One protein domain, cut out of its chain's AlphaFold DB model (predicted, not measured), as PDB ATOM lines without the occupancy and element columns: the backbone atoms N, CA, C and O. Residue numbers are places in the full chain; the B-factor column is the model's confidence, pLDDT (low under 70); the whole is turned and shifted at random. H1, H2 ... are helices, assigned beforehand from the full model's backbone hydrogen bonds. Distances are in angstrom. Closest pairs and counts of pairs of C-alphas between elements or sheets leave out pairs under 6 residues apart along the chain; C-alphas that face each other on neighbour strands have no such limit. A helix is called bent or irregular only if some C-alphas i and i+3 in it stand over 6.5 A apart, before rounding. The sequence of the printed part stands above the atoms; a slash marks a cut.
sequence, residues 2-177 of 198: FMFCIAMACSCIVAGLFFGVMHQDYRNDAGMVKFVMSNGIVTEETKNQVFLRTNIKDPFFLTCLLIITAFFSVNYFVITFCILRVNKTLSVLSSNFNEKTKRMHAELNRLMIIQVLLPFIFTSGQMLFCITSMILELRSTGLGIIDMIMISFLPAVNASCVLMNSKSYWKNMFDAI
ATOM      1  N   PHE A   2      25.433  25.266 -25.178       47.88
ATOM      2  CA  PHE A   2      25.628  26.597 -25.791       47.88
ATOM      3  C   PHE A   2      26.764  27.450 -25.178       47.88
ATOM      4  O   PHE A   2      27.652  27.898 -25.893       47.88
ATOM      5  N   MET A   3      26.818  27.595 -23.847       43.22
ATOM      6  CA  MET A   3      27.901  28.345 -23.179       43.22
ATOM      7  C   MET A   3      29.292  27.707 -23.333       43.22
ATOM      8  O   MET A   3      30.291  28.415 -23.338       43.22
ATOM      9  N   PHE A   4      29.357  26.384 -23.495       44.56
ATOM     10  CA  PHE A   4      30.613  25.681 -23.753       44.56
ATOM     11  C   PHE A   4      31.118  25.984 -25.168       44.56
ATOM     12  O   PHE A   4      32.292  26.283 -25.345       44.56
ATOM     13  N   CYS A   5      30.221  26.011 -26.159       50.91
ATOM     14  CA  CYS A   5      30.552  26.415 -27.526       50.91
ATOM     15  C   CYS A   5      31.049  27.868 -27.596       50.91
ATOM     16  O   CYS A   5      31.993  28.141 -28.327       50.91
ATOM     17  N   ILE A   6      30.468  28.777 -26.803       58.03
ATOM     18  CA  ILE A   6      30.925  30.175 -26.717       58.03
ATOM     19  C   ILE A   6      32.324  30.257 -26.101       58.03
ATOM     20  O   ILE A   6      33.198  30.906 -26.668       58.03
ATOM     21  N   ALA A   7      32.567  29.569 -24.982       47.81
ATOM     22  CA  ALA A   7      33.886  29.551 -24.351       47.81
ATOM     23  C   ALA A   7      34.960  28.969 -25.287       47.81
ATOM     24  O   ALA A   7      36.055  29.517 -25.399       47.81
ATOM     25  N   MET A   8      34.619  27.903 -26.015       48.81
ATOM     26  CA  MET A   8      35.510  27.266 -26.978       48.81
ATOM     27  C   MET A   8      35.790  28.185 -28.178       48.81
ATOM     28  O   MET A   8      36.948  28.372 -28.544       48.81
ATOM     29  N   ALA A   9      34.769  28.852 -28.724       59.25
ATOM     30  CA  ALA A   9      34.938  29.835 -29.794       59.25
ATOM     31  C   ALA A   9      35.809  31.024 -29.352       59.25
ATOM     32  O   ALA A   9      36.734  31.401 -30.071       59.25
ATOM     33  N   CYS A  10      35.594  31.555 -28.142       54.75
ATOM     34  CA  CYS A  10      36.462  32.580 -27.561       54.75
ATOM     35  C   CYS A  10      37.908  32.089 -27.434       54.75
ATOM     36  O   CYS A  10      38.820  32.815 -27.815       54.75
ATOM     37  N   SER A  11      38.133  30.855 -26.969       48.84
ATOM     38  CA  SER A  11      39.486  30.295 -26.857       48.84
ATOM     39  C   SER A  11      40.182  30.135 -28.216       48.84
ATOM     40  O   SER A  11      41.369  30.431 -28.325       48.84
ATOM     41  N   CYS A  12      39.447  29.765 -29.272       54.12
ATOM     42  CA  CYS A  12      39.984  29.656 -30.630       54.12
ATOM     43  C   CYS A  12      40.324  31.024 -31.233       54.12
ATOM     44  O   CYS A  12      41.366  31.165 -31.867       54.12
ATOM     45  N   ILE A  13      39.481  32.041 -31.015       64.88
ATOM     46  CA  ILE A  13      39.743  33.418 -31.466       64.88
ATOM     47  C   ILE A  13      40.982  33.972 -30.760       64.88
ATOM     48  O   ILE A  13      41.868  34.532 -31.400       64.88
ATOM     49  N   VAL A  14      41.075  33.755 -29.450       54.50
ATOM     50  CA  VAL A  14      42.222  34.157 -28.635       54.50
ATOM     51  C   VAL A  14      43.507  33.457 -29.093       54.50
ATOM     52  O   VAL A  14      44.527  34.119 -29.271       54.50
ATOM     53  N   ALA A  15      43.461  32.149 -29.365       50.03
ATOM     54  CA  ALA A  15      44.600  31.402 -29.900       50.03
ATOM     55  C   ALA A  15      45.011  31.876 -31.307       50.03
ATOM     56  O   ALA A  15      46.201  31.974 -31.594       50.03
ATOM     57  N   GLY A  16      44.046  32.214 -32.168       63.28
ATOM     58  CA  GLY A  16      44.304  32.766 -33.501       63.28
ATOM     59  C   GLY A  16      44.956  34.151 -33.456       63.28
ATOM     60  O   GLY A  16      45.911  34.401 -34.189       63.28
ATOM     61  N   LEU A  17      44.499  35.024 -32.551       57.00
ATOM     62  CA  LEU A  17      45.126  36.326 -32.303       57.00
ATOM     63  C   LEU A  17      46.549  36.163 -31.759       57.00
ATOM     64  O   LEU A  17      47.460  36.832 -32.238       57.00
ATOM     65  N   PHE A  18      46.759  35.225 -30.830       52.12
ATOM     66  CA  PHE A  18      48.087  34.903 -30.308       52.12
ATOM     67  C   PHE A  18      49.028  34.415 -31.416       52.12
ATOM     68  O   PHE A  18      50.153  34.892 -31.530       52.12
ATOM     69  N   PHE A  19      48.559  33.508 -32.278       53.16
ATOM     70  CA  PHE A  19      49.341  32.996 -33.402       53.16
ATOM     71  C   PHE A  19      49.693  34.097 -34.411       53.16
ATOM     72  O   PHE A  19      50.833  34.164 -34.866       53.16
ATOM     73  N   GLY A  20      48.746  34.987 -34.729       60.47
ATOM     74  CA  GLY A  20      48.977  36.114 -35.636       60.47
ATOM     75  C   GLY A  20      50.026  37.091 -35.106       60.47
ATOM     76  O   GLY A  20      50.953  37.445 -35.830       60.47
ATOM     77  N   VAL A  21      49.921  37.456 -33.829       52.59
ATOM     78  CA  VAL A  21      50.862  38.358 -33.153       52.59
ATOM     79  C   VAL A  21      52.256  37.729 -33.046       52.59
ATOM     80  O   VAL A  21      53.236  38.340 -33.467       52.59
ATOM     81  N   MET A  22      52.351  36.467 -32.609       48.19
ATOM     82  CA  MET A  22      53.621  35.730 -32.545       48.19
ATOM     83  C   MET A  22      54.289  35.587 -33.919       48.19
ATOM     84  O   MET A  22      55.506  35.708 -34.028       48.19
ATOM     85  N   HIS A  23      53.513  35.341 -34.979       51.47
ATOM     86  CA  HIS A  23      54.038  35.235 -36.341       51.47
ATOM     87  C   HIS A  23      54.560  36.583 -36.871       51.47
ATOM     88  O   HIS A  23      55.503  36.620 -37.666       51.47
ATOM     89  N   GLN A  24      53.949  37.696 -36.458       54.56
ATOM     90  CA  GLN A  24      54.342  39.034 -36.893       54.56
ATOM     91  C   GLN A  24      55.628  39.505 -36.196       54.56
ATOM     92  O   GLN A  24      56.495  40.065 -36.866       54.56
ATOM     93  N   ASP A  25      55.811  39.181 -34.911       48.53
ATOM     94  CA  ASP A  25      57.025  39.540 -34.164       48.53
ATOM     95  C   ASP A  25      58.220  38.625 -34.414       48.53
ATOM     96  O   ASP A  25      59.346  39.115 -34.481       48.53
ATOM     97  N   TYR A  26      58.015  37.333 -34.701       49.53
ATOM     98  CA  TYR A  26      59.121  36.458 -35.120       49.53
ATOM     99  C   TYR A  26      59.853  36.990 -36.366       49.53
ATOM    100  O   TYR A  26      61.043  36.730 -36.560       49.53
ATOM    101  N   ARG A  27      59.158  37.759 -37.218       53.28
ATOM    102  CA  ARG A  27      59.772  38.455 -38.358       53.28
ATOM    103  C   ARG A  27      60.601  39.677 -37.949       53.28
ATOM    104  O   ARG A  27      61.573  39.969 -38.642       53.28
ATOM    105  N   ASN A  28      60.255  40.358 -36.857       52.22
ATOM    106  CA  ASN A  28      60.983  41.526 -36.353       52.22
ATOM    107  C   ASN A  28      62.178  41.135 -35.462       52.22
ATOM    108  O   ASN A  28      63.253  41.726 -35.593       52.22
ATOM    109  N   ASP A  29      62.054  40.086 -34.644       50.28
ATOM    110  CA  ASP A  29      63.129  39.594 -33.765       50.28
ATOM    111  C   ASP A  29      64.325  39.013 -34.527       50.28
ATOM    112  O   ASP A  29      65.463  39.070 -34.052       50.28
ATOM    113  N   ALA A  30      64.119  38.541 -35.760       53.12
ATOM    114  CA  ALA A  30      65.207  38.136 -36.649       53.12
ATOM    115  C   ALA A  30      66.234  39.266 -36.882       53.12
ATOM    116  O   ALA A  30      67.415  38.989 -37.107       53.12
ATOM    117  N   GLY A  31      65.813  40.536 -36.793       58.34
ATOM    118  CA  GLY A  31      66.694  41.704 -36.856       58.34
ATOM    119  C   GLY A  31      67.497  41.925 -35.572       58.34
ATOM    120  O   GLY A  31      68.694  42.208 -35.637       58.34
ATOM    121  N   MET A  32      66.876  41.731 -34.404       53.41
ATOM    122  CA  MET A  32      67.529  41.903 -33.103       53.41
ATOM    123  C   MET A  32      68.512  40.761 -32.807       53.41
ATOM    124  O   MET A  32      69.627  41.009 -32.354       53.41
ATOM    125  N   VAL A  33      68.162  39.520 -33.158       54.19
ATOM    126  CA  VAL A  33      69.073  38.365 -33.089       54.19
ATOM    127  C   VAL A  33      70.258  38.555 -34.040       54.19
ATOM    128  O   VAL A  33      71.396  38.309 -33.643       54.19
ATOM    129  N   LYS A  34      70.034  39.080 -35.257       58.25
ATOM    130  CA  LYS A  34      71.123  39.482 -36.164       58.25
ATOM    131  C   LYS A  34      72.015  40.566 -35.561       58.25
ATOM    132  O   LYS A  34      73.228  40.471 -35.692       58.25
ATOM    133  N   PHE A  35      71.445  41.568 -34.893       58.81
ATOM    134  CA  PHE A  35      72.201  42.638 -34.239       58.81
ATOM    135  C   PHE A  35      73.044  42.120 -33.061       58.81
ATOM    136  O   PHE A  35      74.204  42.501 -32.920       58.81
ATOM    137  N   VAL A  36      72.501  41.206 -32.252       59.75
ATOM    138  CA  VAL A  36      73.212  40.564 -31.133       59.75
ATOM    139  C   VAL A  36      74.324  39.638 -31.633       59.75
ATOM    140  O   VAL A  36      75.445  39.710 -31.136       59.75
ATOM    141  N   MET A  37      74.054  38.814 -32.654       57.09
ATOM    142  CA  MET A  37      75.076  37.961 -33.276       57.09
ATOM    143  C   MET A  37      76.160  38.776 -33.999       57.09
ATOM    144  O   MET A  37      77.317  38.371 -34.002       57.09
ATOM    145  N   SER A  38      75.808  39.930 -34.574       61.72
ATOM    146  CA  SER A  38      76.741  40.831 -35.265       61.72
ATOM    147  C   SER A  38      77.659  41.607 -34.320       61.72
ATOM    148  O   SER A  38      78.754  41.975 -34.735       61.72
ATOM    149  N   ASN A  39      77.227  41.897 -33.087       63.19
ATOM    150  CA  ASN A  39      77.976  42.742 -32.149       63.19
ATOM    151  C   ASN A  39      78.667  41.966 -31.014       63.19
ATOM    152  O   ASN A  39      79.353  42.567 -30.193       63.19
ATOM    153  N   GLY A  40      78.526  40.637 -30.969       56.41
ATOM    154  CA  GLY A  40      79.435  39.719 -30.267       56.41
ATOM    155  C   GLY A  40      79.492  39.778 -28.733       56.41
ATOM    156  O   GLY A  40      80.096  38.891 -28.137       56.41
ATOM    157  N   ILE A  41      78.879  40.759 -28.064       52.66
ATOM    158  CA  ILE A  41      78.965  40.900 -26.604       52.66
ATOM    159  C   ILE A  41      77.586  41.226 -26.031       52.66
ATOM    160  O   ILE A  41      77.116  42.360 -26.074       52.66
ATOM    161  N   VAL A  42      76.939  40.219 -25.441       56.03
ATOM    162  CA  VAL A  42      75.785  40.435 -24.559       56.03
ATOM    163  C   VAL A  42      76.328  40.856 -23.193       56.03
ATOM    164  O   VAL A  42      76.568  40.019 -22.325       56.03
ATOM    165  N   THR A  43      76.580  42.151 -23.005       59.84
ATOM    166  CA  THR A  43      76.861  42.717 -21.674       59.84
ATOM    167  C   THR A  43      75.600  42.669 -20.799       59.84
ATOM    168  O   THR A  43      74.478  42.712 -21.314       59.84
ATOM    169  N   GLU A  44      75.744  42.599 -19.466       54.94
ATOM    170  CA  GLU A  44      74.597  42.650 -18.533       54.94
ATOM    171  C   GLU A  44      73.728  43.905 -18.721       54.94
ATOM    172  O   GLU A  44      72.506  43.838 -18.584       54.94
ATOM    173  N   GLU A  45      74.327  45.033 -19.115       54.00
ATOM    174  CA  GLU A  45      73.588  46.249 -19.479       54.00
ATOM    175  C   GLU A  45      72.651  46.035 -20.671       54.00
ATOM    176  O   GLU A  45      71.529  46.540 -20.661       54.00
ATOM    177  N   THR A  46      73.059  45.242 -21.664       55.59
ATOM    178  CA  THR A  46      72.236  44.950 -22.847       55.59
ATOM    179  C   THR A  46      71.050  44.053 -22.479       55.59
ATOM    180  O   THR A  46      69.936  44.288 -22.944       55.59
ATOM    181  N   LYS A  47      71.239  43.078 -21.572       52.09
ATOM    182  CA  LYS A  47      70.131  42.277 -21.013       52.09
ATOM    183  C   LYS A  47      69.127  43.144 -20.254       52.09
ATOM    184  O   LYS A  47      67.926  43.011 -20.471       52.09
ATOM    185  N   ASN A  48      69.614  44.052 -19.407       50.47
ATOM    186  CA  ASN A  48      68.751  44.957 -18.652       50.47
ATOM    187  C   ASN A  48      68.041  45.971 -19.557       50.47
ATOM    188  O   ASN A  48      66.876  46.265 -19.316       50.47
ATOM    189  N   GLN A  49      68.681  46.462 -20.622       47.53
ATOM    190  CA  GLN A  49      68.023  47.346 -21.585       47.53
ATOM    191  C   GLN A  49      66.960  46.629 -22.416       47.53
ATOM    192  O   GLN A  49      65.895  47.196 -22.604       47.53
ATOM    193  N   VAL A  50      67.183  45.396 -22.875       51.41
ATOM    194  CA  VAL A  50      66.151  44.649 -23.619       51.41
ATOM    195  C   VAL A  50      64.936  44.354 -22.728       51.41
ATOM    196  O   VAL A  50      63.804  44.496 -23.176       51.41
ATOM    197  N   PHE A  51      65.154  44.046 -21.445       50.69
ATOM    198  CA  PHE A  51      64.071  43.757 -20.494       50.69
ATOM    199  C   PHE A  51      63.350  45.013 -19.965       50.69
ATOM    200  O   PHE A  51      62.169  44.954 -19.646       50.69
ATOM    201  N   LEU A  52      64.036  46.161 -19.871       46.19
ATOM    202  CA  LEU A  52      63.440  47.443 -19.452       46.19
ATOM    203  C   LEU A  52      62.828  48.237 -20.617       46.19
ATOM    204  O   LEU A  52      62.094  49.194 -20.384       46.19
ATOM    205  N   ARG A  53      63.137  47.874 -21.868       45.97
ATOM    206  CA  ARG A  53      62.667  48.571 -23.077       45.97
ATOM    207  C   ARG A  53      61.494  47.877 -23.764       45.97
ATOM    208  O   ARG A  53      61.039  48.380 -24.791       45.97
ATOM    209  N   THR A  54      60.938  46.813 -23.182       50.38
ATOM    210  CA  THR A  54      59.532  46.454 -23.414       50.38
ATOM    211  C   THR A  54      58.679  47.570 -22.824       50.38
ATOM    212  O   THR A  54      58.245  47.537 -21.676       50.38
ATOM    213  N   ASN A  55      58.554  48.642 -23.599       54.50
ATOM    214  CA  ASN A  55      57.722  49.784 -23.292       54.50
ATOM    215  C   ASN A  55      56.305  49.241 -23.068       54.50
ATOM    216  O   ASN A  55      55.844  48.429 -23.860       54.50
ATOM    217  N   ILE A  56      55.585  49.685 -22.039       56.31
ATOM    218  CA  ILE A  56      54.180  49.280 -21.804       56.31
ATOM    219  C   ILE A  56      53.297  49.568 -23.040       56.31
ATOM    220  O   ILE A  56      52.225  48.994 -23.213       56.31
ATOM    221  N   LYS A  57      53.777  50.441 -23.933       55.34
ATOM    222  CA  LYS A  57      53.189  50.767 -25.235       55.34
ATOM    223  C   LYS A  57      53.457  49.740 -26.340       55.34
ATOM    224  O   LYS A  57      52.999  49.962 -27.457       55.34
ATOM    225  N   ASP A  58      54.207  48.676 -26.070       67.44
ATOM    226  CA  ASP A  58      54.433  47.611 -27.038       67.44
ATOM    227  C   ASP A  58      53.096  46.893 -27.308       67.44
ATOM    228  O   ASP A  58      52.503  46.312 -26.385       67.44
ATOM    229  N   PRO A  59      52.576  46.951 -28.549       67.19
ATOM    230  CA  PRO A  59      51.312  46.314 -28.895       67.19
ATOM    231  C   PRO A  59      51.326  44.802 -28.627       67.19
ATOM    232  O   PRO A  59      50.265  44.240 -28.344       67.19
ATOM    233  N   PHE A  60      52.491  44.146 -28.648       67.94
ATOM    234  CA  PHE A  60      52.629  42.728 -28.319       67.94
ATOM    235  C   PHE A  60      52.268  42.447 -26.863       67.94
ATOM    236  O   PHE A  60      51.418  41.598 -26.570       67.94
ATOM    237  N   PHE A  61      52.884  43.196 -25.945       68.31
ATOM    238  CA  PHE A  61      52.678  43.031 -24.511       68.31
ATOM    239  C   PHE A  61      51.215  43.294 -24.140       68.31
ATOM    240  O   PHE A  61      50.595  42.491 -23.438       68.31
ATOM    241  N   LEU A  62      50.630  44.361 -24.692       67.88
ATOM    242  CA  LEU A  62      49.225  44.698 -24.479       67.88
ATOM    243  C   LEU A  62      48.283  43.609 -25.018       67.88
ATOM    244  O   LEU A  62      47.294  43.266 -24.371       67.88
ATOM    245  N   THR A  63      48.598  43.033 -26.181       74.44
ATOM    246  CA  THR A  63      47.770  41.979 -26.780       74.44
ATOM    247  C   THR A  63      47.850  40.681 -25.983       74.44
ATOM    248  O   THR A  63      46.813  40.089 -25.683       74.44
ATOM    249  N   CYS A  64      49.051  40.264 -25.569       71.44
ATOM    250  CA  CYS A  64      49.237  39.111 -24.685       71.44
ATOM    251  C   CYS A  64      48.478  39.293 -23.368       71.44
ATOM    252  O   CYS A  64      47.772  38.387 -22.922       71.44
ATOM    253  N   LEU A  65      48.565  40.485 -22.779       70.69
ATOM    254  CA  LEU A  65      47.864  40.816 -21.551       70.69
ATOM    255  C   LEU A  65      46.340  40.706 -21.706       70.69
ATOM    256  O   LEU A  65      45.668  40.107 -20.861       70.69
ATOM    257  N   LEU A  66      45.792  41.246 -22.797       74.31
ATOM    258  CA  LEU A  66      44.360  41.208 -23.096       74.31
ATOM    259  C   LEU A  66      43.875  39.772 -23.322       74.31
ATOM    260  O   LEU A  66      42.848  39.374 -22.772       74.31
ATOM    261  N   ILE A  67      44.640  38.979 -24.073       78.75
ATOM    262  CA  ILE A  67      44.383  37.557 -24.331       78.75
ATOM    263  C   ILE A  67      44.314  36.770 -23.024       78.75
ATOM    264  O   ILE A  67      43.339  36.056 -22.780       78.75
ATOM    265  N   ILE A  68      45.323  36.918 -22.169       74.88
ATOM    266  CA  ILE A  68      45.395  36.174 -20.912       74.88
ATOM    267  C   ILE A  68      44.262  36.609 -19.968       74.88
ATOM    268  O   ILE A  68      43.582  35.762 -19.385       74.88
ATOM    269  N   THR A  69      43.979  37.910 -19.883       73.00
ATOM    270  CA  THR A  69      42.862  38.447 -19.086       73.00
ATOM    271  C   THR A  69      41.513  37.915 -19.571       73.00
ATOM    272  O   THR A  69      40.676  37.511 -18.759       73.00
ATOM    273  N   ALA A  70      41.293  37.864 -20.887       78.81
ATOM    274  CA  ALA A  70      40.077  37.311 -21.475       78.81
ATOM    275  C   ALA A  70      39.953  35.807 -21.189       78.81
ATOM    276  O   ALA A  70      38.887  35.342 -20.781       78.81
ATOM    277  N   PHE A  71      41.048  35.054 -21.328       80.62
ATOM    278  CA  PHE A  71      41.090  33.627 -21.017       80.62
ATOM    279  C   PHE A  71      40.719  33.351 -19.555       80.62
ATOM    280  O   PHE A  71      39.843  32.523 -19.289       80.62
ATOM    281  N   PHE A  72      41.322  34.065 -18.600       76.69
ATOM    282  CA  PHE A  72      40.980  33.915 -17.185       76.69
ATOM    283  C   PHE A  72      39.532  34.309 -16.909       76.69
ATOM    284  O   PHE A  72      38.818  33.568 -16.237       76.69
ATOM    285  N   SER A  73      39.069  35.420 -17.482       77.25
ATOM    286  CA  SER A  73      37.702  35.912 -17.301       77.25
ATOM    287  C   SER A  73      36.655  34.887 -17.753       77.25
ATOM    288  O   SER A  73      35.707  34.609 -17.018       77.25
ATOM    289  N   VAL A  74      36.849  34.259 -18.920       82.81
ATOM    290  CA  VAL A  74      35.963  33.192 -19.417       82.81
ATOM    291  C   VAL A  74      36.001  31.974 -18.493       82.81
ATOM    292  O   VAL A  74      34.946  31.448 -18.140       82.81
ATOM    293  N   ASN A  75      37.186  31.542 -18.051       80.31
ATOM    294  CA  ASN A  75      37.308  30.411 -17.129       80.31
ATOM    295  C   ASN A  75      36.600  30.681 -15.792       80.31
ATOM    296  O   ASN A  75      35.785  29.866 -15.354       80.31
ATOM    297  N   TYR A  76      36.830  31.841 -15.170       78.88
ATOM    298  CA  TYR A  76      36.161  32.218 -13.923       78.88
ATOM    299  C   TYR A  76      34.651  32.307 -14.080       78.88
ATOM    300  O   TYR A  76      33.913  31.832 -13.213       78.88
ATOM    301  N   PHE A  77      34.187  32.871 -15.194       84.31
ATOM    302  CA  PHE A  77      32.768  32.944 -15.502       84.31
ATOM    303  C   PHE A  77      32.143  31.550 -15.605       84.31
ATOM    304  O   PHE A  77      31.127  31.289 -14.960       84.31
ATOM    305  N   VAL A  78      32.765  30.629 -16.352       85.81
ATOM    306  CA  VAL A  78      32.276  29.251 -16.509       85.81
ATOM    307  C   VAL A  78      32.217  28.531 -15.164       85.81
ATOM    308  O   VAL A  78      31.198  27.912 -14.854       85.81
ATOM    309  N   ILE A  79      33.264  28.626 -14.338       82.06
ATOM    310  CA  ILE A  79      33.278  27.935 -13.044       82.06
ATOM    311  C   ILE A  79      32.228  28.537 -12.102       82.06
ATOM    312  O   ILE A  79      31.449  27.797 -11.503       82.06
ATOM    313  N   THR A  80      32.138  29.867 -12.024       81.81
ATOM    314  CA  THR A  80      31.139  30.565 -11.195       81.81
ATOM    315  C   THR A  80      29.724  30.200 -11.628       81.81
ATOM    316  O   THR A  80      28.881  29.865 -10.797       81.81
ATOM    317  N   PHE A  81      29.464  30.179 -12.936       87.56
ATOM    318  CA  PHE A  81      28.188  29.746 -13.489       87.56
ATOM    319  C   PHE A  81      27.857  28.298 -13.108       87.56
ATOM    320  O   PHE A  81      26.733  28.013 -12.688       87.56
ATOM    321  N   CYS A  82      28.826  27.384 -13.206       85.75
ATOM    322  CA  CYS A  82      28.657  26.000 -12.770       85.75
ATOM    323  C   CYS A  82      28.321  25.914 -11.275       85.75
ATOM    324  O   CYS A  82      27.370  25.218 -10.924       85.75
ATOM    325  N   ILE A  83      29.023  26.654 -10.409       83.50
ATOM    326  CA  ILE A  83      28.748  26.698  -8.962       83.50
ATOM    327  C   ILE A  83      27.321  27.184  -8.703       83.50
ATOM    328  O   ILE A  83      26.562  26.528  -7.991       83.50
ATOM    329  N   LEU A  84      26.923  28.304  -9.313       88.06
ATOM    330  CA  LEU A  84      25.582  28.868  -9.150       88.06
ATOM    331  C   LEU A  84      24.497  27.893  -9.616       88.06
ATOM    332  O   LEU A  84      23.488  27.708  -8.936       88.06
ATOM    333  N   ARG A  85      24.708  27.232 -10.759       89.44
ATOM    334  CA  ARG A  85      23.754  26.267 -11.313       89.44
ATOM    335  C   ARG A  85      23.639  25.011 -10.452       89.44
ATOM    336  O   ARG A  85      22.522  24.542 -10.224       89.44
ATOM    337  N   VAL A  86      24.762  24.482  -9.968       86.69
ATOM    338  CA  VAL A  86      24.791  23.334  -9.051       86.69
ATOM    339  C   VAL A  86      24.087  23.697  -7.749       86.69
ATOM    340  O   VAL A  86      23.152  23.004  -7.362       86.69
ATOM    341  N   ASN A  87      24.428  24.831  -7.133       85.81
ATOM    342  CA  ASN A  87      23.816  25.271  -5.879       85.81
ATOM    343  C   ASN A  87      22.312  25.535  -6.022       85.81
ATOM    344  O   ASN A  87      21.546  25.124  -5.155       85.81
ATOM    345  N   LYS A  88      21.866  26.132  -7.136       90.56
ATOM    346  CA  LYS A  88      20.436  26.321  -7.426       90.56
ATOM    347  C   LYS A  88      19.697  24.994  -7.601       90.56
ATOM    348  O   LYS A  88      18.568  24.855  -7.153       90.56
ATOM    349  N   THR A  89      20.316  24.018  -8.261       88.38
ATOM    350  CA  THR A  89      19.705  22.690  -8.432       88.38
ATOM    351  C   THR A  89      19.623  21.967  -7.087       88.38
ATOM    352  O   THR A  89      18.598  21.380  -6.751       88.38
ATOM    353  N   LEU A  90      20.677  22.058  -6.278       83.50
ATOM    354  CA  LEU A  90      20.735  21.417  -4.970       83.50
ATOM    355  C   LEU A  90      19.783  22.041  -3.957       83.50
ATOM    356  O   LEU A  90      19.192  21.297  -3.182       83.50
ATOM    357  N   SER A  91      19.590  23.362  -3.965       87.75
ATOM    358  CA  SER A  91      18.649  24.009  -3.046       87.75
ATOM    359  C   SER A  91      17.207  23.567  -3.295       87.75
ATOM    360  O   SER A  91      16.459  23.383  -2.341       87.75
ATOM    361  N   VAL A  92      16.837  23.311  -4.554       90.56
ATOM    362  CA  VAL A  92      15.503  22.807  -4.921       90.56
ATOM    363  C   VAL A  92      15.293  21.361  -4.460       90.56
ATOM    364  O   VAL A  92      14.211  21.024  -3.992       90.56
ATOM    365  N   LEU A  93      16.314  20.501  -4.555       87.94
ATOM    366  CA  LEU A  93      16.204  19.093  -4.144       87.94
ATOM    367  C   LEU A  93      16.566  18.841  -2.665       87.94
ATOM    368  O   LEU A  93      16.365  17.737  -2.155       87.94
ATOM    369  N   SER A  94      17.081  19.853  -1.962       84.50
ATOM    370  CA  SER A  94      17.664  19.738  -0.621       84.50
ATOM    371  C   SER A  94      16.711  19.190   0.439       84.50
ATOM    372  O   SER A  94      17.191  18.591   1.405       84.50
ATOM    373  N   SER A  95      15.399  19.390   0.300       85.12
ATOM    374  CA  SER A  95      14.409  18.906   1.268       85.12
ATOM    375  C   SER A  95      14.279  17.379   1.277       85.12
ATOM    376  O   SER A  95      13.892  16.815   2.293       85.12
ATOM    377  N   ASN A  96      14.647  16.710   0.178       89.19
ATOM    378  CA  ASN A  96      14.459  15.267  -0.010       89.19
ATOM    379  C   ASN A  96      15.755  14.450   0.127       89.19
ATOM    380  O   ASN A  96      15.737  13.228  -0.013       89.19
ATOM    381  N   PHE A  97      16.899  15.094   0.372       87.94
ATOM    382  CA  PHE A  97      18.175  14.387   0.457       87.94
ATOM    383  C   PHE A  97      18.440  13.802   1.844       87.94
ATOM    384  O   PHE A  97      18.296  14.470   2.866       87.94
ATOM    385  N   ASN A  98      18.938  12.564   1.857       91.31
ATOM    386  CA  ASN A  98      19.498  11.935   3.047       91.31
ATOM    387  C   ASN A  98      20.754  12.701   3.525       91.31
ATOM    388  O   ASN A  98      21.494  13.269   2.718       91.31
ATOM    389  N   GLU A  99      21.042  12.671   4.827       87.56
ATOM    390  CA  GLU A  99      22.171  13.364   5.468       87.56
ATOM    391  C   GLU A  99      23.527  13.021   4.829       87.56
ATOM    392  O   GLU A  99      24.383  13.885   4.630       87.56
ATOM    393  N   LYS A 100      23.707  11.765   4.398       85.19
ATOM    394  CA  LYS A 100      24.915  11.335   3.673       85.19
ATOM    395  C   LYS A 100      25.105  12.095   2.353       85.19
ATOM    396  O   LYS A 100      26.226  12.471   2.014       85.19
ATOM    397  N   THR A 101      24.018  12.322   1.622       84.81
ATOM    398  CA  THR A 101      24.021  13.032   0.339       84.81
ATOM    399  C   THR A 101      24.268  14.522   0.554       84.81
ATOM    400  O   THR A 101      25.127  15.094  -0.115       84.81
ATOM    401  N   LYS A 102      23.631  15.134   1.566       82.88
ATOM    402  CA  LYS A 102      23.903  16.528   1.964       82.88
ATOM    403  C   LYS A 102      25.382  16.756   2.284       82.88
ATOM    404  O   LYS A 102      25.970  17.733   1.822       82.88
ATOM    405  N   ARG A 103      26.011  15.825   3.007       84.00
ATOM    406  CA  ARG A 103      27.445  15.896   3.315       84.00
ATOM    407  C   ARG A 103      28.322  15.817   2.065       84.00
ATOM    408  O   ARG A 103      29.235  16.626   1.928       84.00
ATOM    409  N   MET A 104      28.034  14.898   1.138       83.69
ATOM    410  CA  MET A 104      28.761  14.832  -0.139       83.69
ATOM    411  C   MET A 104      28.602  16.115  -0.962       83.69
ATOM    412  O   MET A 104      29.560  16.569  -1.580       83.69
ATOM    413  N   HIS A 105      27.426  16.744  -0.931       84.00
ATOM    414  CA  HIS A 105      27.211  18.026  -1.597       84.00
ATOM    415  C   HIS A 105      28.023  19.164  -0.982       84.00
ATOM    416  O   HIS A 105      28.613  19.951  -1.720       84.00
ATOM    417  N   ALA A 106      28.103  19.235   0.349       83.62
ATOM    418  CA  ALA A 106      28.946  20.217   1.025       83.62
ATOM    419  C   ALA A 106      30.433  20.038   0.661       83.62
ATOM    420  O   ALA A 106      31.128  21.022   0.404       83.62
ATOM    421  N   GLU A 107      30.909  18.791   0.579       84.19
ATOM    422  CA  GLU A 107      32.277  18.471   0.151       84.19
ATOM    423  C   GLU A 107      32.525  18.858  -1.321       84.19
ATOM    424  O   GLU A 107      33.544  19.482  -1.625       84.19
ATOM    425  N   LEU A 108      31.575  18.581  -2.223       84.69
ATOM    426  CA  LEU A 108      31.661  18.966  -3.636       84.69
ATOM    427  C   LEU A 108      31.683  20.491  -3.824       84.69
ATOM    428  O   LEU A 108      32.523  21.004  -4.560       84.69
ATOM    429  N   ASN A 109      30.794  21.226  -3.151       84.44
ATOM    430  CA  ASN A 109      30.742  22.686  -3.259       84.44
ATOM    431  C   ASN A 109      32.041  23.321  -2.738       84.44
ATOM    432  O   ASN A 109      32.606  24.210  -3.370       84.44
ATOM    433  N   ARG A 110      32.581  22.802  -1.627       85.12
ATOM    434  CA  ARG A 110      33.890  23.218  -1.108       85.12
ATOM    435  C   ARG A 110      35.012  22.975  -2.121       85.12
ATOM    436  O   ARG A 110      35.843  23.857  -2.312       85.12
ATOM    437  N   LEU A 111      35.033  21.816  -2.784       85.31
ATOM    438  CA  LEU A 111      36.005  21.519  -3.843       85.31
ATOM    439  C   LEU A 111      35.899  22.504  -5.011       85.31
ATOM    440  O   LEU A 111      36.921  23.026  -5.448       85.31
ATOM    441  N   MET A 112      34.684  22.801  -5.475       84.06
ATOM    442  CA  MET A 112      34.478  23.767  -6.557       84.06
ATOM    443  C   MET A 112      34.960  25.172  -6.178       84.06
ATOM    444  O   MET A 112      35.617  25.828  -6.981       84.06
ATOM    445  N   ILE A 113      34.695  25.625  -4.948       85.12
ATOM    446  CA  ILE A 113      35.181  26.923  -4.451       85.12
ATOM    447  C   ILE A 113      36.714  26.952  -4.408       85.12
ATOM    448  O   ILE A 113      37.328  27.921  -4.851       85.12
ATOM    449  N   ILE A 114      37.349  25.880  -3.926       84.88
ATOM    450  CA  ILE A 114      38.814  25.772  -3.892       84.88
ATOM    451  C   ILE A 114      39.399  25.791  -5.310       84.88
ATOM    452  O   ILE A 114      40.402  26.460  -5.538       84.88
ATOM    453  N   GLN A 115      38.755  25.127  -6.273       82.31
ATOM    454  CA  GLN A 115      39.167  25.146  -7.681       82.31
ATOM    455  C   GLN A 115      39.048  26.530  -8.332       82.31
ATOM    456  O   GLN A 115      39.779  26.803  -9.277       82.31
ATOM    457  N   VAL A 116      38.178  27.414  -7.831       82.44
ATOM    458  CA  VAL A 116      38.141  28.830  -8.240       82.44
ATOM    459  C   VAL A 116      39.252  29.626  -7.562       82.44
ATOM    460  O   VAL A 116      39.961  30.391  -8.213       82.44
ATOM    461  N   LEU A 117      39.409  29.453  -6.249       82.31
ATOM    462  CA  LEU A 117      40.344  30.242  -5.449       82.31
ATOM    463  C   LEU A 117      41.808  29.941  -5.780       82.31
ATOM    464  O   LEU A 117      42.624  30.855  -5.800       82.31
ATOM    465  N   LEU A 118      42.156  28.686  -6.064       84.88
ATOM    466  CA  LEU A 118      43.542  28.280  -6.301       84.88
ATOM    467  C   LEU A 118      44.181  28.956  -7.523       84.88
ATOM    468  O   LEU A 118      45.191  29.633  -7.335       84.88
ATOM    469  N   PRO A 119      43.613  28.862  -8.742       81.00
ATOM    470  CA  PRO A 119      44.135  29.594  -9.898       81.00
ATOM    471  C   PRO A 119      44.138  31.109  -9.676       81.00
ATOM    472  O   PRO A 119      44.965  31.826 -10.230       81.00
ATOM    473  N   PHE A 120      43.220  31.620  -8.847       79.31
ATOM    474  CA  PHE A 120      43.203  33.043  -8.525       79.31
ATOM    475  C   PHE A 120      44.412  33.448  -7.687       79.31
ATOM    476  O   PHE A 120      45.102  34.395  -8.040       79.31
ATOM    477  N   ILE A 121      44.707  32.702  -6.625       79.19
ATOM    478  CA  ILE A 121      45.820  32.996  -5.719       79.19
ATOM    479  C   ILE A 121      47.170  32.778  -6.413       79.19
ATOM    480  O   ILE A 121      48.055  33.623  -6.311       79.19
ATOM    481  N   PHE A 122      47.326  31.660  -7.123       81.38
ATOM    482  CA  PHE A 122      48.613  31.250  -7.691       81.38
ATOM    483  C   PHE A 122      48.907  31.835  -9.070       81.38
ATOM    484  O   PHE A 122      50.050  31.765  -9.508       81.38
ATOM    485  N   THR A 123      47.905  32.363  -9.775       81.56
ATOM    486  CA  THR A 123      48.089  32.850 -11.148       81.56
ATOM    487  C   THR A 123      47.575  34.270 -11.301       81.56
ATOM    488  O   THR A 123      48.362  35.186 -11.515       81.56
ATOM    489  N   SER A 124      46.272  34.496 -11.120       77.12
ATOM    490  CA  SER A 124      45.680  35.819 -11.372       77.12
ATOM    491  C   SER A 124      46.224  36.902 -10.435       77.12
ATOM    492  O   SER A 124      46.488  38.016 -10.877       77.12
ATOM    493  N   GLY A 125      46.427  36.590  -9.154       77.12
ATOM    494  CA  GLY A 125      46.958  37.528  -8.167       77.12
ATOM    495  C   GLY A 125      48.402  37.934  -8.451       77.12
ATOM    496  O   GLY A 125      48.729  39.115  -8.378       77.12
ATOM    497  N   GLN A 126      49.250  36.976  -8.829       81.31
ATOM    498  CA  GLN A 126      50.642  37.259  -9.182       81.31
ATOM    499  C   GLN A 126      50.746  38.014 -10.505       81.31
ATOM    500  O   GLN A 126      51.465  39.006 -10.584       81.31
ATOM    501  N   MET A 127      49.917  37.657 -11.486       75.81
ATOM    502  CA  MET A 127      49.841  38.388 -12.741       75.81
ATOM    503  C   MET A 127      49.381  39.838 -12.531       75.81
ATOM    504  O   MET A 127      50.005  40.759 -13.052       75.81
ATOM    505  N   LEU A 128      48.341  40.069 -11.718       74.94
ATOM    506  CA  LEU A 128      47.898  41.416 -11.329       74.94
ATOM    507  C   LEU A 128      49.002  42.192 -10.614       74.94
ATOM    508  O   LEU A 128      49.186  43.383 -10.874       74.94
ATOM    509  N   PHE A 129      49.759  41.524  -9.746       78.12
ATOM    510  CA  PHE A 129      50.909  42.120  -9.082       78.12
ATOM    511  C   PHE A 129      52.022  42.481 -10.075       78.12
ATOM    512  O   PHE A 129      52.559  43.580 -10.000       78.12
ATOM    513  N   CYS A 130      52.313  41.619 -11.051       75.44
ATOM    514  CA  CYS A 130      53.284  41.863 -12.116       75.44
ATOM    515  C   CYS A 130      52.879  43.070 -12.979       75.44
ATOM    516  O   CYS A 130      53.672  43.990 -13.171       75.44
ATOM    517  N   ILE A 131      51.612  43.138 -13.401       72.50
ATOM    518  CA  ILE A 131      51.056  44.273 -14.156       72.50
ATOM    519  C   ILE A 131      51.149  45.563 -13.337       72.50
ATOM    520  O   ILE A 131      51.604  46.587 -13.838       72.50
ATOM    521  N   THR A 132      50.751  45.517 -12.064       73.81
ATOM    522  CA  THR A 132      50.806  46.684 -11.171       73.81
ATOM    523  C   THR A 132      52.250  47.135 -10.951       73.81
ATOM    524  O   THR A 132      52.533  48.326 -10.998       73.81
ATOM    525  N   SER A 133      53.181  46.192 -10.782       75.69
ATOM    526  CA  SER A 133      54.617  46.458 -10.671       75.69
ATOM    527  C   SER A 133      55.172  47.121 -11.929       75.69
ATOM    528  O   SER A 133      56.000  48.018 -11.812       75.69
ATOM    529  N   MET A 134      54.705  46.722 -13.115       69.44
ATOM    530  CA  MET A 134      55.078  47.369 -14.372       69.44
ATOM    531  C   MET A 134      54.516  48.789 -14.470       69.44
ATOM    532  O   MET A 134      55.264  49.704 -14.792       69.44
ATOM    533  N   ILE A 135      53.236  48.996 -14.139       70.44
ATOM    534  CA  ILE A 135      52.595  50.325 -14.143       70.44
ATOM    535  C   ILE A 135      53.287  51.284 -13.165       70.44
ATOM    536  O   ILE A 135      53.435  52.464 -13.464       70.44
ATOM    537  N   LEU A 136      53.709  50.783 -12.004       76.56
ATOM    538  CA  LEU A 136      54.416  51.557 -10.982       76.56
ATOM    539  C   LEU A 136      55.930  51.660 -11.231       76.56
ATOM    540  O   LEU A 136      56.641  52.181 -10.375       76.56
ATOM    541  N   GLU A 137      56.425  51.140 -12.360       76.62
ATOM    542  CA  GLU A 137      57.849  51.107 -12.726       76.62
ATOM    543  C   GLU A 137      58.756  50.525 -11.624       76.62
ATOM    544  O   GLU A 137      59.934  50.871 -11.487       76.62
ATOM    545  N   LEU A 138      58.223  49.598 -10.824       76.31
ATOM    546  CA  LEU A 138      58.992  48.911  -9.798       76.31
ATOM    547  C   LEU A 138      60.011  48.003 -10.497       76.31
ATOM    548  O   LEU A 138      59.646  47.030 -11.163       76.31
ATOM    549  N   ARG A 139      61.304  48.317 -10.337       62.50
ATOM    550  CA  ARG A 139      62.430  47.490 -10.805       62.50
ATOM    551  C   ARG A 139      62.398  46.131 -10.115       62.50
ATOM    552  O   ARG A 139      63.018  45.935  -9.074       62.50
ATOM    553  N   SER A 140      61.680  45.188 -10.706       60.31
ATOM    554  CA  SER A 140      61.552  43.848 -10.162       60.31
ATOM    555  C   SER A 140      61.748  42.798 -11.246       60.31
ATOM    556  O   SER A 140      60.821  42.149 -11.726       60.31
ATOM    557  N   THR A 141      63.008  42.617 -11.629       58.91
ATOM    558  CA  THR A 141      63.469  41.588 -12.570       58.91
ATOM    559  C   THR A 141      63.232  40.157 -12.067       58.91
ATOM    560  O   THR A 141      63.290  39.219 -12.855       58.91
ATOM    561  N   GLY A 142      62.924  39.966 -10.777       70.38
ATOM    562  CA  GLY A 142      62.682  38.646 -10.185       70.38
ATOM    563  C   GLY A 142      61.235  38.146 -10.239       70.38
ATOM    564  O   GLY A 142      61.014  36.946 -10.080       70.38
ATOM    565  N   LEU A 143      60.241  39.015 -10.469       69.50
ATOM    566  CA  LEU A 143      58.832  38.616 -10.322       69.50
ATOM    567  C   LEU A 143      58.373  37.620 -11.376       69.50
ATOM    568  O   LEU A 143      57.701  36.660 -11.021       69.50
ATOM    569  N   GLY A 144      58.794  37.781 -12.632       70.62
ATOM    570  CA  GLY A 144      58.425  36.844 -13.696       70.62
ATOM    571  C   GLY A 144      58.917  35.414 -13.438       70.62
ATOM    572  O   GLY A 144      58.232  34.454 -13.778       70.62
ATOM    573  N   ILE A 145      60.078  35.257 -12.789       74.25
ATOM    574  CA  ILE A 145      60.623  33.938 -12.428       74.25
ATOM    575  C   ILE A 145      59.787  33.307 -11.312       74.25
ATOM    576  O   ILE A 145      59.447  32.128 -11.392       74.25
ATOM    577  N   ILE A 146      59.429  34.091 -10.289       77.81
ATOM    578  CA  ILE A 146      58.554  33.632  -9.202       77.81
ATOM    579  C   ILE A 146      57.195  33.198  -9.769       77.81
ATOM    580  O   ILE A 146      56.713  32.125  -9.409       77.81
ATOM    581  N   ASP A 147      56.645  33.970 -10.710       76.69
ATOM    582  CA  ASP A 147      55.385  33.674 -11.399       76.69
ATOM    583  C   ASP A 147      55.445  32.333 -12.145       76.69
ATOM    584  O   ASP A 147      54.602  31.454 -11.952       76.69
ATOM    585  N   MET A 148      56.497  32.112 -12.945       75.81
ATOM    586  CA  MET A 148      56.677  30.845 -13.662       75.81
ATOM    587  C   MET A 148      56.780  29.647 -12.713       75.81
ATOM    588  O   MET A 148      56.183  28.599 -12.971       75.81
ATOM    589  N   ILE A 149      57.510  29.796 -11.602       81.38
ATOM    590  CA  ILE A 149      57.630  28.743 -10.589       81.38
ATOM    591  C   ILE A 149      56.252  28.448  -9.987       81.38
ATOM    592  O   ILE A 149      55.847  27.288  -9.934       81.38
ATOM    593  N   MET A 150      55.488  29.467  -9.597       81.19
ATOM    594  CA  MET A 150      54.170  29.285  -8.981       81.19
ATOM    595  C   MET A 150      53.159  28.630  -9.926       81.19
ATOM    596  O   MET A 150      52.441  27.715  -9.517       81.19
ATOM    597  N   ILE A 151      53.165  29.009 -11.207       82.19
ATOM    598  CA  ILE A 151      52.336  28.377 -12.242       82.19
ATOM    599  C   ILE A 151      52.703  26.898 -12.413       82.19
ATOM    600  O   ILE A 151      51.815  26.055 -12.553       82.19
ATOM    601  N   SER A 152      53.990  26.550 -12.344       83.94
ATOM    602  CA  SER A 152      54.434  25.155 -12.474       83.94
ATOM    603  C   SER A 152      53.954  24.250 -11.328       83.94
ATOM    604  O   SER A 152      53.728  23.058 -11.535       83.94
ATOM    605  N   PHE A 153      53.712  24.812 -10.136       84.44
ATOM    606  CA  PHE A 153      53.167  24.078  -8.988       84.44
ATOM    607  C   PHE A 153      51.644  23.905  -9.032       84.44
ATOM    608  O   PHE A 153      51.107  23.070  -8.298       84.44
ATOM    609  N   LEU A 154      50.933  24.631  -9.900       83.19
ATOM    610  CA  LEU A 154      49.471  24.621  -9.954       83.19
ATOM    611  C   LEU A 154      48.867  23.207 -10.098       83.19
ATOM    612  O   LEU A 154      47.936  22.889  -9.350       83.19
ATOM    613  N   PRO A 155      49.385  22.311 -10.968       86.19
ATOM    614  CA  PRO A 155      48.868  20.947 -11.080       86.19
ATOM    615  C   PRO A 155      49.062  20.131  -9.796       86.19
ATOM    616  O   PRO A 155      48.149  19.416  -9.377       86.19
ATOM    617  N   ALA A 156      50.221  20.266  -9.143       86.50
ATOM    618  CA  ALA A 156      50.539  19.555  -7.907       86.50
ATOM    619  C   ALA A 156      49.654  20.019  -6.740       86.50
ATOM    620  O   ALA A 156      49.144  19.196  -5.973       86.50
ATOM    621  N   VAL A 157      49.411  21.329  -6.635       85.38
ATOM    622  CA  VAL A 157      48.515  21.900  -5.622       85.38
ATOM    623  C   VAL A 157      47.066  21.493  -5.889       85.38
ATOM    624  O   VAL A 157      46.372  21.081  -4.962       85.38
ATOM    625  N   ASN A 158      46.614  21.516  -7.147       84.06
ATOM    626  CA  ASN A 158      45.267  21.077  -7.512       84.06
ATOM    627  C   ASN A 158      45.037  19.598  -7.148       84.06
ATOM    628  O   ASN A 158      44.058  19.265  -6.478       84.06
ATOM    629  N   ALA A 159      45.981  18.716  -7.499       84.44
ATOM    630  CA  ALA A 159      45.927  17.306  -7.121       84.44
ATOM    631  C   ALA A 159      45.909  17.126  -5.593       84.44
ATOM    632  O   ALA A 159      45.067  16.398  -5.062       84.44
ATOM    633  N   SER A 160      46.771  17.850  -4.874       86.50
ATOM    634  CA  SER A 160      46.823  17.825  -3.409       86.50
ATOM    635  C   SER A 160      45.502  18.270  -2.782       86.50
ATOM    636  O   SER A 160      45.002  17.617  -1.869       86.50
ATOM    637  N   CYS A 161      44.868  19.324  -3.296       83.81
ATOM    638  CA  CYS A 161      43.580  19.785  -2.787       83.81
ATOM    639  C   CYS A 161      42.448  18.790  -3.044       83.81
ATOM    640  O   CYS A 161      41.606  18.604  -2.162       83.81
ATOM    641  N   VAL A 162      42.424  18.114  -4.194       82.62
ATOM    642  CA  VAL A 162      41.456  17.036  -4.447       82.62
ATOM    643  C   VAL A 162      41.656  15.891  -3.453       82.62
ATOM    644  O   VAL A 162      40.694  15.445  -2.822       82.62
ATOM    645  N   LEU A 163      42.908  15.471  -3.243       83.44
ATOM    646  CA  LEU A 163      43.253  14.407  -2.301       83.44
ATOM    647  C   LEU A 163      42.893  14.781  -0.857       83.44
ATOM    648  O   LEU A 163      42.272  13.988  -0.157       83.44
ATOM    649  N   MET A 164      43.226  15.987  -0.396       83.31
ATOM    650  CA  MET A 164      42.970  16.416   0.986       83.31
ATOM    651  C   MET A 164      41.479  16.596   1.300       83.31
ATOM    652  O   MET A 164      41.061  16.384   2.438       83.31
ATOM    653  N   ASN A 165      40.662  16.988   0.318       79.94
ATOM    654  CA  ASN A 165      39.233  17.219   0.540       79.94
ATOM    655  C   ASN A 165      38.377  15.956   0.372       79.94
ATOM    656  O   ASN A 165      37.281  15.901   0.926       79.94
ATOM    657  N   SER A 166      38.858  14.924  -0.327       79.88
ATOM    658  CA  SER A 166      38.110  13.677  -0.500       79.88
ATOM    659  C   SER A 166      38.460  12.644   0.575       79.88
ATOM    660  O   SER A 166      39.288  11.752   0.386       79.88
ATOM    661  N   LYS A 167      37.791  12.717   1.732       79.38
ATOM    662  CA  LYS A 167      37.956  11.714   2.808       79.38
ATOM    663  C   LYS A 167      37.579  10.299   2.352       79.38
ATOM    664  O   LYS A 167      38.218   9.331   2.759       79.38
ATOM    665  N   SER A 168      36.564  10.179   1.491       76.94
ATOM    666  CA  SER A 168      36.184   8.895   0.883       76.94
ATOM    667  C   SER A 168      37.283   8.330  -0.009       76.94
ATOM    668  O   SER A 168      37.482   7.120  -0.009       76.94
ATOM    669  N   TYR A 169      38.019   9.179  -0.733       77.50
ATOM    670  CA  TYR A 169      39.135   8.727  -1.562       77.50
ATOM    671  C   TYR A 169      40.228   8.081  -0.712       77.50
ATOM    672  O   TYR A 169      40.625   6.955  -0.995       77.50
ATOM    673  N   TRP A 170      40.639   8.726   0.385       82.06
ATOM    674  CA  TRP A 170      41.607   8.146   1.320       82.06
ATOM    675  C   TRP A 170      41.132   6.825   1.910       82.06
ATOM    676  O   TRP A 170      41.895   5.864   1.955       82.06
ATOM    677  N   LYS A 171      39.861   6.754   2.324       83.88
ATOM    678  CA  LYS A 171      39.285   5.515   2.847       83.88
ATOM    679  C   LYS A 171      39.371   4.387   1.817       83.88
ATOM    680  O   LYS A 171      39.893   3.327   2.139       83.88
ATOM    681  N   ASN A 172      38.932   4.637   0.585       81.12
ATOM    682  CA  ASN A 172      38.958   3.646  -0.489       81.12
ATOM    683  C   ASN A 172      40.390   3.254  -0.880       81.12
ATOM    684  O   ASN A 172      40.650   2.085  -1.134       81.12
ATOM    685  N   MET A 173      41.321   4.210  -0.891       81.56
ATOM    686  CA  MET A 173      42.729   3.955  -1.189       81.56
ATOM    687  C   MET A 173      43.368   3.054  -0.126       81.56
ATOM    688  O   MET A 173      43.995   2.056  -0.465       81.56
ATOM    689  N   PHE A 174      43.161   3.344   1.161       87.56
ATOM    690  CA  PHE A 174      43.665   2.487   2.237       87.56
ATOM    691  C   PHE A 174      42.951   1.138   2.306       87.56
ATOM    692  O   PHE A 174      43.585   0.138   2.626       87.56
ATOM    693  N   ASP A 175      41.656   1.087   1.997       84.12
ATOM    694  CA  ASP A 175      40.918  -0.172   1.917       84.12
ATOM    695  C   ASP A 175      41.402  -1.041   0.742       84.12
ATOM    696  O   ASP A 175      41.445  -2.257   0.889       84.12
ATOM    697  N   ALA A 176      41.848  -0.441  -0.366       80.44
ATOM    698  CA  ALA A 176      42.463  -1.154  -1.488       80.44
ATOM    699  C   ALA A 176      43.895  -1.642  -1.197       80.44
ATOM    700  O   ALA A 176      44.321  -2.654  -1.744       80.44
ATOM    701  N   ILE A 177      44.638  -0.938  -0.335       87.56
ATOM    702  CA  ILE A 177      45.979  -1.353   0.113       87.56
ATOM    703  C   ILE A 177      45.892  -2.499   1.135       87.56
ATOM    704  O   ILE A 177      46.840  -3.273   1.285       87.56
TER     705      ILE A 177
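AT A GLANCE: This is residues 2 to 177 of the 198 residues of an uncharacterized protein of Rhabditophanes sp. KR3021 (UniProt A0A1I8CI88). Four long helices, H1, H3, H4 and H5, lie roughly lengthwise, each packing on the next, while residues 169 to 177 of H6 stick out. The 176 printed residues, all helix in class, have six named helices, H1 to H6. The whole is loose, radius of gyration of the C-alphas 22.7 A, spanning 74 by 40 by 33 A.

IN THESE COORDINATES: Find C-alpha 2 at (25.628, 26.597, -25.791); H1 runs 55.1 A to residue 39. H2 holds residues 44 to 52; H3, 59 to 96, is irregular, C-alphas 92 and 95 being 7.4 A apart. By hydrogen bonds H4, 99 to 135, and H5, 143 to 165, were each assigned as one helix, but are bent: C-alphas 122 and 125 are 6.5 A apart, C-alphas 152 and 155 7.1 A. Arms H4a and H5a end at 122 and 152; H4b and H5b begin at 125 and 155. H6, 167 to 177, ends at C-alpha (45.979, -1.353, 0.113).

HOW THE PARTS SIT: Look at Val 14 and Ile 67, closest C-alphas 5.9 A apart, where H1 touches H3 with residues 7 to 25 alone, at a shallow tilt of 24 degrees. H3 and H4a form a hairpin, closest C-alphas Ile 83 and Met 112, 6.9 A. H4a touches H5b, closest C-alphas Leu 111 and Asn 165, 6.9 A; H2 and H6 touch no helix. Every O i to N i+4 pair is within hydrogen-bond range in H2, H4b, H5a, H5b and H6, but 29 of 34 in H1, 32 of 34 in H3 and 18 of 20 in H4a.

THE WHOLE: The printed part has no cut and no long link; residues 2 to 62, 134, 139 to 141 and 143 have pLDDT under 70.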